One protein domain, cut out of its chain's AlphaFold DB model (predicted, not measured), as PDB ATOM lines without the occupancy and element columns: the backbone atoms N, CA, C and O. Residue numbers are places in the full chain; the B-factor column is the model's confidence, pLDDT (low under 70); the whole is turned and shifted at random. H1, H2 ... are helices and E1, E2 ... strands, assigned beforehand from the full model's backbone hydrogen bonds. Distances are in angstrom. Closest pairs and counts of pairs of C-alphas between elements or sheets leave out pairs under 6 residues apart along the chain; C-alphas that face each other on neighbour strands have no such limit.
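This is residues 16 to 64 and 72 to 90 of the 100 residues of an uncharacterized protein of Glycine soja (UniProt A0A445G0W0). A strongly twisted antiparallel sheet of four strands, E1 to E4, makes the middle; the hairpin E5 and E6 faces it on one side as a small second sheet, and the short helices H1 and H2 lie at the other end of the longest axis. The turn of the E5 and E6 hairpin, residues 79 to 84, sticks out. The printed part has 68 residues, with two named helices and six named strands that follow along the chain as H1 H2 E1 E2 E3 E4 E5 E6, and is mixed in class, with helices and strands. It is compact, with a radius of gyration of the C-alphas of 12.1 A, and spans 36 by 28 by 17 A.

Start at E1, residues 32 to 37, E2, residues 40 to 45, E3, residues 48 to 52, and E4, residues 59 to 62: a meander, each strand the antiparallel neighbour of the one before. Within hydrogen-bond range you find N 34 and O 42 at 3.0 A, N 43 and O 50 at 3.0 A, and N 51 and O 60 at 2.9 A. E5, residues 74 to 79, and E6, residues 84 to 89, form a hairpin, with N 77 and O 86 at 3.0 A. The two sheets form a sandwich, two sheets face to face, and the parts of them that face each other are 10.1 A apart centre to centre; the closest C-alphas of E1 and E5 are those of Cys 37 and Gly 77, 5.9 A apart. H2, residues 23 to 29, only grazes the larger sheet with residues 26 to 29; 0 of its 3 O i to N i+4 pairs are within range, but 3 of 4 O i to N i+3 pairs. H1, residues 16 to 19, is not on that sheet and only just touches H2, with 3 pairs of C-alphas within 8 A, the closest Ile 18 and Leu 26 at 6.6 A.

Find C-alpha 16 at (71.443, 60.885, 31.229), where H1 begins. E1 runs 15.6 A and E2 15.8 A; E5 runs 15.7 A, and E6 16.6 A to C-alpha 89 at (58.235, 81.682, 24.841).

The C-alphas farthest apart, of Arg 28 and Ser 81, are 37.7 A apart. Residues 65 to 71 are not printed, and C-alphas 64 and 72 are 12.4 A apart across the cut. Of the links printed whole, E3 to E4 is short and the others tight. Look for pLDDT under 70 at residues 16, 19, 23 to 24, 26 to 29, 64 and 72.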
ATOM      1  N   GLU A  16      70.056  60.894  30.729       67.00
ATOM      2  CA  GLU A  16      71.443  60.885  31.229       67.00
ATOM      3  C   GLU A  16      72.434  60.216  30.269       67.00
ATOM      4  O   GLU A  16      73.558  60.674  30.063       67.00
ATOM      5  N   LEU A  17      72.010  59.111  29.651       72.00
ATOM      6  CA  LEU A  17      72.827  58.382  28.694       72.00
ATOM      7  C   LEU A  17      72.870  59.105  27.350       72.00
ATOM      8  O   LEU A  17      73.930  59.155  26.741       72.00
ATOM      9  N   ILE A  18      71.750  59.681  26.901       71.88
ATOM     10  CA  ILE A  18      71.663  60.431  25.635       71.88
ATOM     11  C   ILE A  18      72.628  61.620  25.651       71.88
ATOM     12  O   ILE A  18      73.311  61.867  24.661       71.88
ATOM     13  N   MET A  19      72.730  62.301  26.790       68.56
ATOM     14  CA  MET A  19      73.551  63.502  26.976       68.56
ATOM     15  C   MET A  19      75.052  63.215  27.024       68.56
ATOM     16  O   MET A  19      75.863  64.088  26.732       68.56
ATOM     17  N   ARG A  20      75.429  61.973  27.341       73.06
ATOM     18  CA  ARG A  20      76.820  61.497  27.313       73.06
ATOM     19  C   ARG A  20      77.258  61.001  25.938       73.06
ATOM     20  O   ARG A  20      78.433  60.685  25.747       73.06
ATOM     21  N   LEU A  21      76.335  60.879  24.985       74.31
ATOM     22  CA  LEU A  21      76.672  60.424  23.643       74.31
ATOM     23  C   LEU A  21      77.261  61.570  22.810       74.31
ATOM     24  O   LEU A  21      76.913  62.734  23.008       74.31
ATOM     25  N   PRO A  22      78.107  61.256  21.814       73.50
ATOM     26  CA  PRO A  22      78.570  62.250  20.856       73.50
ATOM     27  C   PRO A  22      77.384  62.985  20.218       73.50
ATOM     28  O   PRO A  22      76.386  62.349  19.883       73.50
ATOM     29  N   LEU A  23      77.514  64.287  19.940       66.12
ATOM     30  CA  LEU A  23      76.442  65.105  19.335       66.12
ATOM     31  C   LEU A  23      75.842  64.485  18.056       66.12
ATOM     32  O   LEU A  23      74.645  64.587  17.804       66.12
ATOM     33  N   LYS A  24      76.648  63.757  17.270       67.06
ATOM     34  CA  LYS A  24      76.189  63.033  16.068       67.06
ATOM     35  C   LYS A  24      75.183  61.917  16.396       67.06
ATOM     36  O   LYS A  24      74.304  61.622  15.592       67.06
ATOM     37  N   SER A  25      75.294  61.312  17.579       71.50
ATOM     38  CA  SER A  25      74.340  60.329  18.095       71.50
ATOM     39  C   SER A  25      73.059  60.977  18.618       71.50
ATOM     40  O   SER A  25      72.017  60.341  18.487       71.50
ATOM     41  N   LEU A  26      73.079  62.221  19.125       68.62
ATOM     42  CA  LEU A  26      71.851  62.935  19.534       68.62
ATOM     43  C   LEU A  26      70.850  63.080  18.375       68.62
ATOM     44  O   LEU A  26      69.648  62.908  18.573       68.62
ATOM     45  N   ILE A  27      71.343  63.277  17.147       66.62
ATOM     46  CA  ILE A  27      70.517  63.320  15.926       66.62
ATOM     47  C   ILE A  27      69.695  62.026  15.773       66.62
ATOM     48  O   ILE A  27      68.536  62.047  15.356       66.62
ATOM     49  N   ARG A  28      70.262  60.881  16.173       68.62
ATOM     50  CA  ARG A  28      69.604  59.568  16.095       68.62
ATOM     51  C   ARG A  28      68.442  59.424  17.079       68.62
ATOM     52  O   ARG A  28      67.542  58.623  16.829       68.62
ATOM     53  N   PHE A  29      68.440  60.199  18.162       69.75
ATOM     54  CA  PHE A  29      67.367  60.200  19.158       69.75
ATOM     55  C   PHE A  29      66.239  61.175  18.819       69.75
ATOM     56  O   PHE A  29      65.289  61.253  19.579       69.75
ATOM     57  N   LYS A  30      66.264  61.865  17.669       74.25
ATOM     58  CA  LYS A  30      65.307  62.944  17.355       74.25
ATOM     59  C   LYS A  30      65.326  64.084  18.382       74.25
ATOM     60  O   LYS A  30      64.305  64.739  18.583       74.25
ATOM     61  N   THR A  31      66.462  64.322  19.028       75.94
ATOM     62  CA  THR A  31      66.654  65.577  19.751       75.94
ATOM     63  C   THR A  31      66.787  66.697  18.725       75.94
ATOM     64  O   THR A  31      67.561  66.575  17.773       75.94
ATOM     65  N   VAL A  32      66.016  67.767  18.890       79.00
ATOM     66  CA  VAL A  32      66.047  68.947  18.028       79.00
ATOM     67  C   VAL A  32      66.868  70.024  18.724       79.00
ATOM     68  O   VAL A  32      66.649  70.329  19.892       79.00
ATOM     69  N   PHE A  33      67.839  70.580  18.004       80.75
ATOM     70  CA  PHE A  33      68.577  71.748  18.462       80.75
ATOM     71  C   PHE A  33      67.722  72.996  18.254       80.75
ATOM     72  O   PHE A  33      67.320  73.276  17.125       80.75
ATOM     73  N   VAL A  34      67.448  73.722  19.337       81.56
ATOM     74  CA  VAL A  34      66.648  74.952  19.300       81.56
ATOM     75  C   VAL A  34      67.558  76.172  19.244       81.56
ATOM     76  O   VAL A  34      67.317  77.096  18.472       81.56
ATOM     77  N   GLY A  35      68.629  76.167  20.040       81.19
ATOM     78  CA  GLY A  35      69.566  77.279  20.112       81.19
ATOM     79  C   GLY A  35      70.685  77.057  21.124       81.19
ATOM     80  O   GLY A  35      70.741  76.042  21.816       81.19
ATOM     81  N   SER A  36      71.587  78.029  21.207       86.75
ATOM     82  CA  SER A  36      72.737  78.019  22.112       86.75
ATOM     83  C   SER A  36      72.982  79.410  22.682       86.75
ATOM     84  O   SER A  36      72.876  80.394  21.950       86.75
ATOM     85  N   CYS A  37      73.371  79.493  23.952       87.38
ATOM     86  CA  CYS A  37      73.836  80.730  24.573       87.38
ATOM     87  C   CYS A  37      75.002  80.417  25.518       87.38
ATOM     88  O   CYS A  37      74.841  79.651  26.470       87.38
ATOM     89  N   ARG A  38      76.171  81.023  25.254       87.06
ATOM     90  CA  ARG A  38      77.433  80.741  25.962       87.06
ATOM     91  C   ARG A  38      77.743  79.237  25.949       87.06
ATOM     92  O   ARG A  38      77.810  78.648  24.875       87.06
ATOM     93  N   ASP A  39      77.874  78.631  27.123       86.62
ATOM     94  CA  ASP A  39      78.227  77.224  27.315       86.62
ATOM     95  C   ASP A  39      77.012  76.293  27.382       86.62
ATOM     96  O   ASP A  39      77.159  75.119  27.714       86.62
ATOM     97  N   PHE A  40      75.807  76.794  27.094       88.94
ATOM     98  CA  PHE A  40      74.579  76.015  27.198       88.94
ATOM     99  C   PHE A  40      73.837  75.895  25.867       88.94
ATOM    100  O   PHE A  40      73.758  76.833  25.070       88.94
ATOM    101  N   LEU A  41      73.243  74.724  25.656       87.12
ATOM    102  CA  LEU A  41      72.407  74.372  24.516       87.12
ATOM    103  C   LEU A  41      70.957  74.224  24.981       87.12
ATOM    104  O   LEU A  41      70.704  73.575  25.993       87.12
ATOM    105  N   LEU A  42      70.013  74.768  24.219       86.19
ATOM    106  CA  LEU A  42      68.590  74.480  24.363       86.19
ATOM    107  C   LEU A  42      68.213  73.365  23.386       86.19
ATOM    108  O   LEU A  42      68.389  73.492  22.167       86.19
ATOM    109  N   LEU A  43      67.715  72.262  23.935       83.81
ATOM    110  CA  LEU A  43      67.406  71.040  23.205       83.81
ATOM    111  C   LEU A  43      65.964  70.605  23.471       83.81
ATOM    112  O   LEU A  43      65.511  70.620  24.614       83.81
ATOM    113  N   ASP A  44      65.288  70.146  22.419       80.50
ATOM    114  CA  ASP A  44      63.930  69.605  22.466       80.50
ATOM    115  C   ASP A  44      63.949  68.094  22.223       80.50
ATOM    116  O   ASP A  44      64.481  67.608  21.223       80.50
ATOM    117  N   TYR A  45      63.322  67.326  23.107       77.06
ATOM    118  CA  TYR A  45      63.151  65.883  22.967       77.06
ATOM    119  C   TYR A  45      61.797  65.444  23.515       77.06
ATOM    120  O   TYR A  45      61.465  65.683  24.671       77.06
ATOM    121  N   ASN A  46      61.017  64.738  22.693       73.81
ATOM    122  CA  ASN A  46      59.766  64.099  23.115       73.81
ATOM    123  C   ASN A  46      58.803  65.035  23.887       73.81
ATOM    124  O   ASN A  46      58.249  64.648  24.913       73.81
ATOM    125  N   ARG A  47      58.603  66.265  23.381       71.44
ATOM    126  CA  ARG A  47      57.784  67.343  23.989       71.44
ATOM    127  C   ARG A  47      58.310  67.927  25.303       71.44
ATOM    128  O   ARG A  47      57.609  68.698  25.943       71.44
ATOM    129  N   SER A  48      59.514  67.555  25.708       75.94
ATOM    130  CA  SER A  48      60.232  68.191  26.807       75.94
ATOM    131  C   SER A  48      61.382  68.993  26.230       75.94
ATOM    132  O   SER A  48      61.982  68.578  25.236       75.94
ATOM    133  N   SER A  49      61.717  70.094  26.880       81.06
ATOM    134  CA  SER A  49      62.910  70.854  26.530       81.06
ATOM    135  C   SER A  49      63.810  70.954  27.733       81.06
ATOM    136  O   SER A  49      63.354  70.913  28.877       81.06
ATOM    137  N   PHE A  50      65.101  71.040  27.475       82.62
ATOM    138  CA  PHE A  50      66.090  71.132  28.526       82.62
ATOM    139  C   PHE A  50      67.268  71.977  28.076       82.62
ATOM    140  O   PHE A  50      67.650  72.008  26.903       82.62
ATOM    141  N   ILE A  51      67.842  72.658  29.056       86.38
ATOM    142  CA  ILE A  51      69.098  73.379  28.933       86.38
ATOM    143  C   ILE A  51      70.212  72.385  29.245       86.38
ATOM    144  O   ILE A  51      70.101  71.634  30.211       86.38
ATOM    145  N   PHE A  52      71.274  72.369  28.446       85.81
ATOM    146  CA  PHE A  52      72.383  71.429  28.562       85.81
ATOM    147  C   PHE A  52      73.734  72.112  28.494       85.81
ATOM    148  O   PHE A  52      73.998  72.837  27.543       85.81
ATOM    149  N   ASN A  53      74.619  71.797  29.431       87.31
ATOM    150  CA  ASN A  53      76.028  72.136  29.360       87.31
ATOM    151  C   ASN A  53      76.835  70.927  28.843       87.31
ATOM    152  O   ASN A  53      77.082  69.995  29.612       87.31
ATOM    153  N   PRO A  54      77.288  70.918  27.576       82.00
ATOM    154  CA  PRO A  54      78.087  69.822  27.032       82.00
ATOM    155  C   PRO A  54      79.463  69.681  27.694       82.00
ATOM    156  O   PRO A  54      80.039  68.596  27.651       82.00
ATOM    157  N   SER A  55      79.982  70.739  28.320       82.56
ATOM    158  CA  SER A  55      81.283  70.737  28.997       82.56
ATOM    159  C   SER A  55      81.230  70.052  30.365       82.56
ATOM    160  O   SER A  55      82.214  69.450  30.784       82.56
ATOM    161  N   THR A  56      80.093  70.122  31.065       83.94
ATOM    162  CA  THR A  56      79.922  69.519  32.405       83.94
ATOM    163  C   THR A  56      78.982  68.316  32.425       83.94
ATOM    164  O   THR A  56      78.969  67.566  33.397       83.94
ATOM    165  N   GLY A  57      78.180  68.109  31.377       80.88
ATOM    166  CA  GLY A  57      77.130  67.090  31.349       80.88
ATOM    167  C   GLY A  57      75.856  67.488  32.108       80.88
ATOM    168  O   GLY A  57      74.861  66.763  32.056       80.88
ATOM    169  N   LEU A  58      75.864  68.629  32.809       83.56
ATOM    170  CA  LEU A  58      74.722  69.111  33.579       83.56
ATOM    171  C   LEU A  58      73.613  69.596  32.651       83.56
ATOM    172  O   LEU A  58      73.859  70.198  31.608       83.56
ATOM    173  N   HIS A  59      72.377  69.358  33.052       84.19
ATOM    174  CA  HIS A  59      71.197  69.758  32.303       84.19
ATOM    175  C   HIS A  59      70.068  70.088  33.284       84.19
ATOM    176  O   HIS A  59      70.100  69.702  34.454       84.19
ATOM    177  N   LYS A  60      69.080  70.833  32.798       84.31
ATOM    178  CA  LYS A  60      67.897  71.228  33.561       84.31
ATOM    179  C   LYS A  60      66.686  71.199  32.644       84.31
ATOM    180  O   LYS A  60      66.733  71.776  31.557       84.31
ATOM    181  N   PHE A  61      65.618  70.532  33.073       82.81
ATOM    182  CA  PHE A  61      64.348  70.561  32.354       82.81
ATOM    183  C   PHE A  61      63.725  71.952  32.424       82.81
ATOM    184  O   PHE A  61      63.821  72.648  33.434       82.81
ATOM    185  N   VAL A  62      63.106  72.347  31.319       79.19
ATOM    186  CA  VAL A  62      62.318  73.565  31.216       79.19
ATOM    187  C   VAL A  62      60.862  73.159  31.389       79.19
ATOM    188  O   VAL A  62      60.307  72.452  30.547       79.19
ATOM    189  N   ASP A  63      60.259  73.601  32.487       72.19
ATOM    190  CA  ASP A  63      58.831  73.423  32.710       72.19
ATOM    191  C   ASP A  63      58.070  74.383  31.796       72.19
ATOM    192  O   ASP A  63      58.027  75.596  32.009       72.19
ATOM    193  N   TRP A  64      57.498  73.838  30.726       67.69
ATOM    194  CA  TRP A  64      56.704  74.627  29.797       67.69
ATOM    195  C   TRP A  64      55.361  74.998  30.407       67.69
ATOM    196  O   TRP A  64      54.643  74.148  30.938       67.69
ATOM    197  N   GLY A  72      54.621  78.927  18.731       63.22
ATOM    198  CA  GLY A  72      55.463  80.113  18.720       63.22
ATOM    199  C   GLY A  72      56.923  79.747  18.989       63.22
ATOM    200  O   GLY A  72      57.230  78.643  19.441       63.22
ATOM    201  N   GLY A  73      57.826  80.647  18.601       71.75
ATOM    202  CA  GLY A  73      59.265  80.447  18.743       71.75
ATOM    203  C   GLY A  73      59.741  80.570  20.190       71.75
ATOM    204  O   GLY A  73      59.085  81.188  21.029       71.75
ATOM    205  N   TYR A  74      60.923  80.019  20.450       74.94
ATOM    206  CA  TYR A  74      61.599  80.100  21.740       74.94
ATOM    207  C   TYR A  74      62.863  80.946  21.629       74.94
ATOM    208  O   TYR A  74      63.577  80.883  20.628       74.94
ATOM    209  N   GLY A  75      63.138  81.720  22.673       77.19
ATOM    210  CA  GLY A  75      64.384  82.448  22.863       77.19
ATOM    211  C   GLY A  75      65.071  81.989  24.143       77.19
ATOM    212  O   GLY A  75      64.412  81.737  25.149       77.19
ATOM    213  N   PHE A  76      66.394  81.889  24.108       83.50
ATOM    214  CA  PHE A  76      67.221  81.533  25.257       83.50
ATOM    215  C   PHE A  76      68.367  82.531  25.367       83.50
ATOM    216  O   PHE A  76      69.072  82.765  24.383       83.50
ATOM    217  N   GLY A  77      68.543  83.129  26.544       86.19
ATOM    218  CA  GLY A  77      69.535  84.176  26.748       86.19
ATOM    219  C   GLY A  77      70.035  84.234  28.181       86.19
ATOM    220  O   GLY A  77      69.301  83.943  29.119       86.19
ATOM    221  N   TYR A  78      71.296  84.616  28.333       89.00
ATOM    222  CA  TYR A  78      71.868  84.966  29.624       89.00
ATOM    223  C   TYR A  78      71.534  86.423  29.956       89.00
ATOM    224  O   TYR A  78      71.750  87.296  29.112       89.00
ATOM    225  N   ASP A  79      71.046  86.670  31.168       88.38
ATOM    226  CA  ASP A  79      70.829  88.000  31.727       88.38
ATOM    227  C   ASP A  79      71.994  88.354  32.676       88.38
ATOM    228  O   ASP A  79      72.072  87.823  33.788       88.38
ATOM    229  N   PRO A  80      72.913  89.256  32.270       89.44
ATOM    230  CA  PRO A  80      74.024  89.677  33.119       89.44
ATOM    231  C   PRO A  80      73.608  90.403  34.397       89.44
ATOM    232  O   PRO A  80      74.426  90.509  35.306       89.44
ATOM    233  N   SER A  81      72.387  90.940  34.469       94.19
ATOM    234  CA  SER A  81      71.923  91.684  35.642       94.19
ATOM    235  C   SER A  81      71.553  90.770  36.811       94.19
ATOM    236  O   SER A  81      71.719  91.164  37.964       94.19
ATOM    237  N   THR A  82      71.104  89.546  36.517       92.19
ATOM    238  CA  THR A  82      70.724  88.537  37.518       92.19
ATOM    239  C   THR A  82      71.705  87.373  37.609       92.19
ATOM    240  O   THR A  82      71.521  86.507  38.456       92.19
ATOM    241  N   ASP A  83      72.715  87.338  36.733       85.81
ATOM    242  CA  ASP A  83      73.621  86.199  36.549       85.81
ATOM    243  C   ASP A  83      72.865  84.873  36.340       85.81
ATOM    244  O   ASP A  83      73.246  83.820  36.846       85.81
ATOM    245  N   ASP A  84      71.756  84.930  35.594       84.81
ATOM    246  CA  ASP A  84      70.892  83.772  35.359       84.81
ATOM    247  C   ASP A  84      70.481  83.676  33.887       84.81
ATOM    248  O   ASP A  84      70.633  84.604  33.087       84.81
ATOM    249  N   TYR A  85      69.976  82.512  33.505       82.06
ATOM    250  CA  TYR A  85      69.482  82.243  32.170       82.06
ATOM    251  C   TYR A  85      67.970  82.407  32.118       82.06
ATOM    252  O   TYR A  85      67.221  81.768  32.854       82.06
ATOM    253  N   SER A  86      67.519  83.213  31.165       83.81
ATOM    254  CA  SER A  86      66.108  83.409  30.869       83.81
ATOM    255  C   SER A  86      65.703  82.630  29.626       83.81
ATOM    256  O   SER A  86      66.417  82.582  28.617       83.81
ATOM    257  N   LEU A  87      64.511  82.044  29.690       79.81
ATOM    258  CA  LEU A  87      63.863  81.421  28.552       79.81
ATOM    259  C   LEU A  87      62.563  82.161  28.246       79.81
ATOM    260  O   LEU A  87      61.730  82.376  29.125       79.81
ATOM    261  N   VAL A  88      62.398  82.555  26.988       80.38
ATOM    262  CA  VAL A  88      61.241  83.311  26.512       80.38
ATOM    263  C   VAL A  88      60.466  82.446  25.533       80.38
ATOM    264  O   VAL A  88      61.025  81.911  24.577       80.38
ATOM    265  N   GLN A  89      59.163  82.327  25.760       78.81
ATOM    266  CA  GLN A  89      58.235  81.682  24.841       78.81
ATOM    267  C   GLN A  89      57.407  82.762  24.151       78.81
ATOM    268  O   GLN A  89      56.651  83.486  24.799       78.81
ATOM    269  N   ALA A  90      57.526  82.867  22.830       77.31
ATOM    270  CA  ALA A  90      56.558  83.613  22.047       77.31
ATOM    271  C   ALA A  90      55.334  82.720  21.837       77.31
ATOM    272  O   ALA A  90      55.469  81.537  21.539       77.31
TER     273      ALA A  90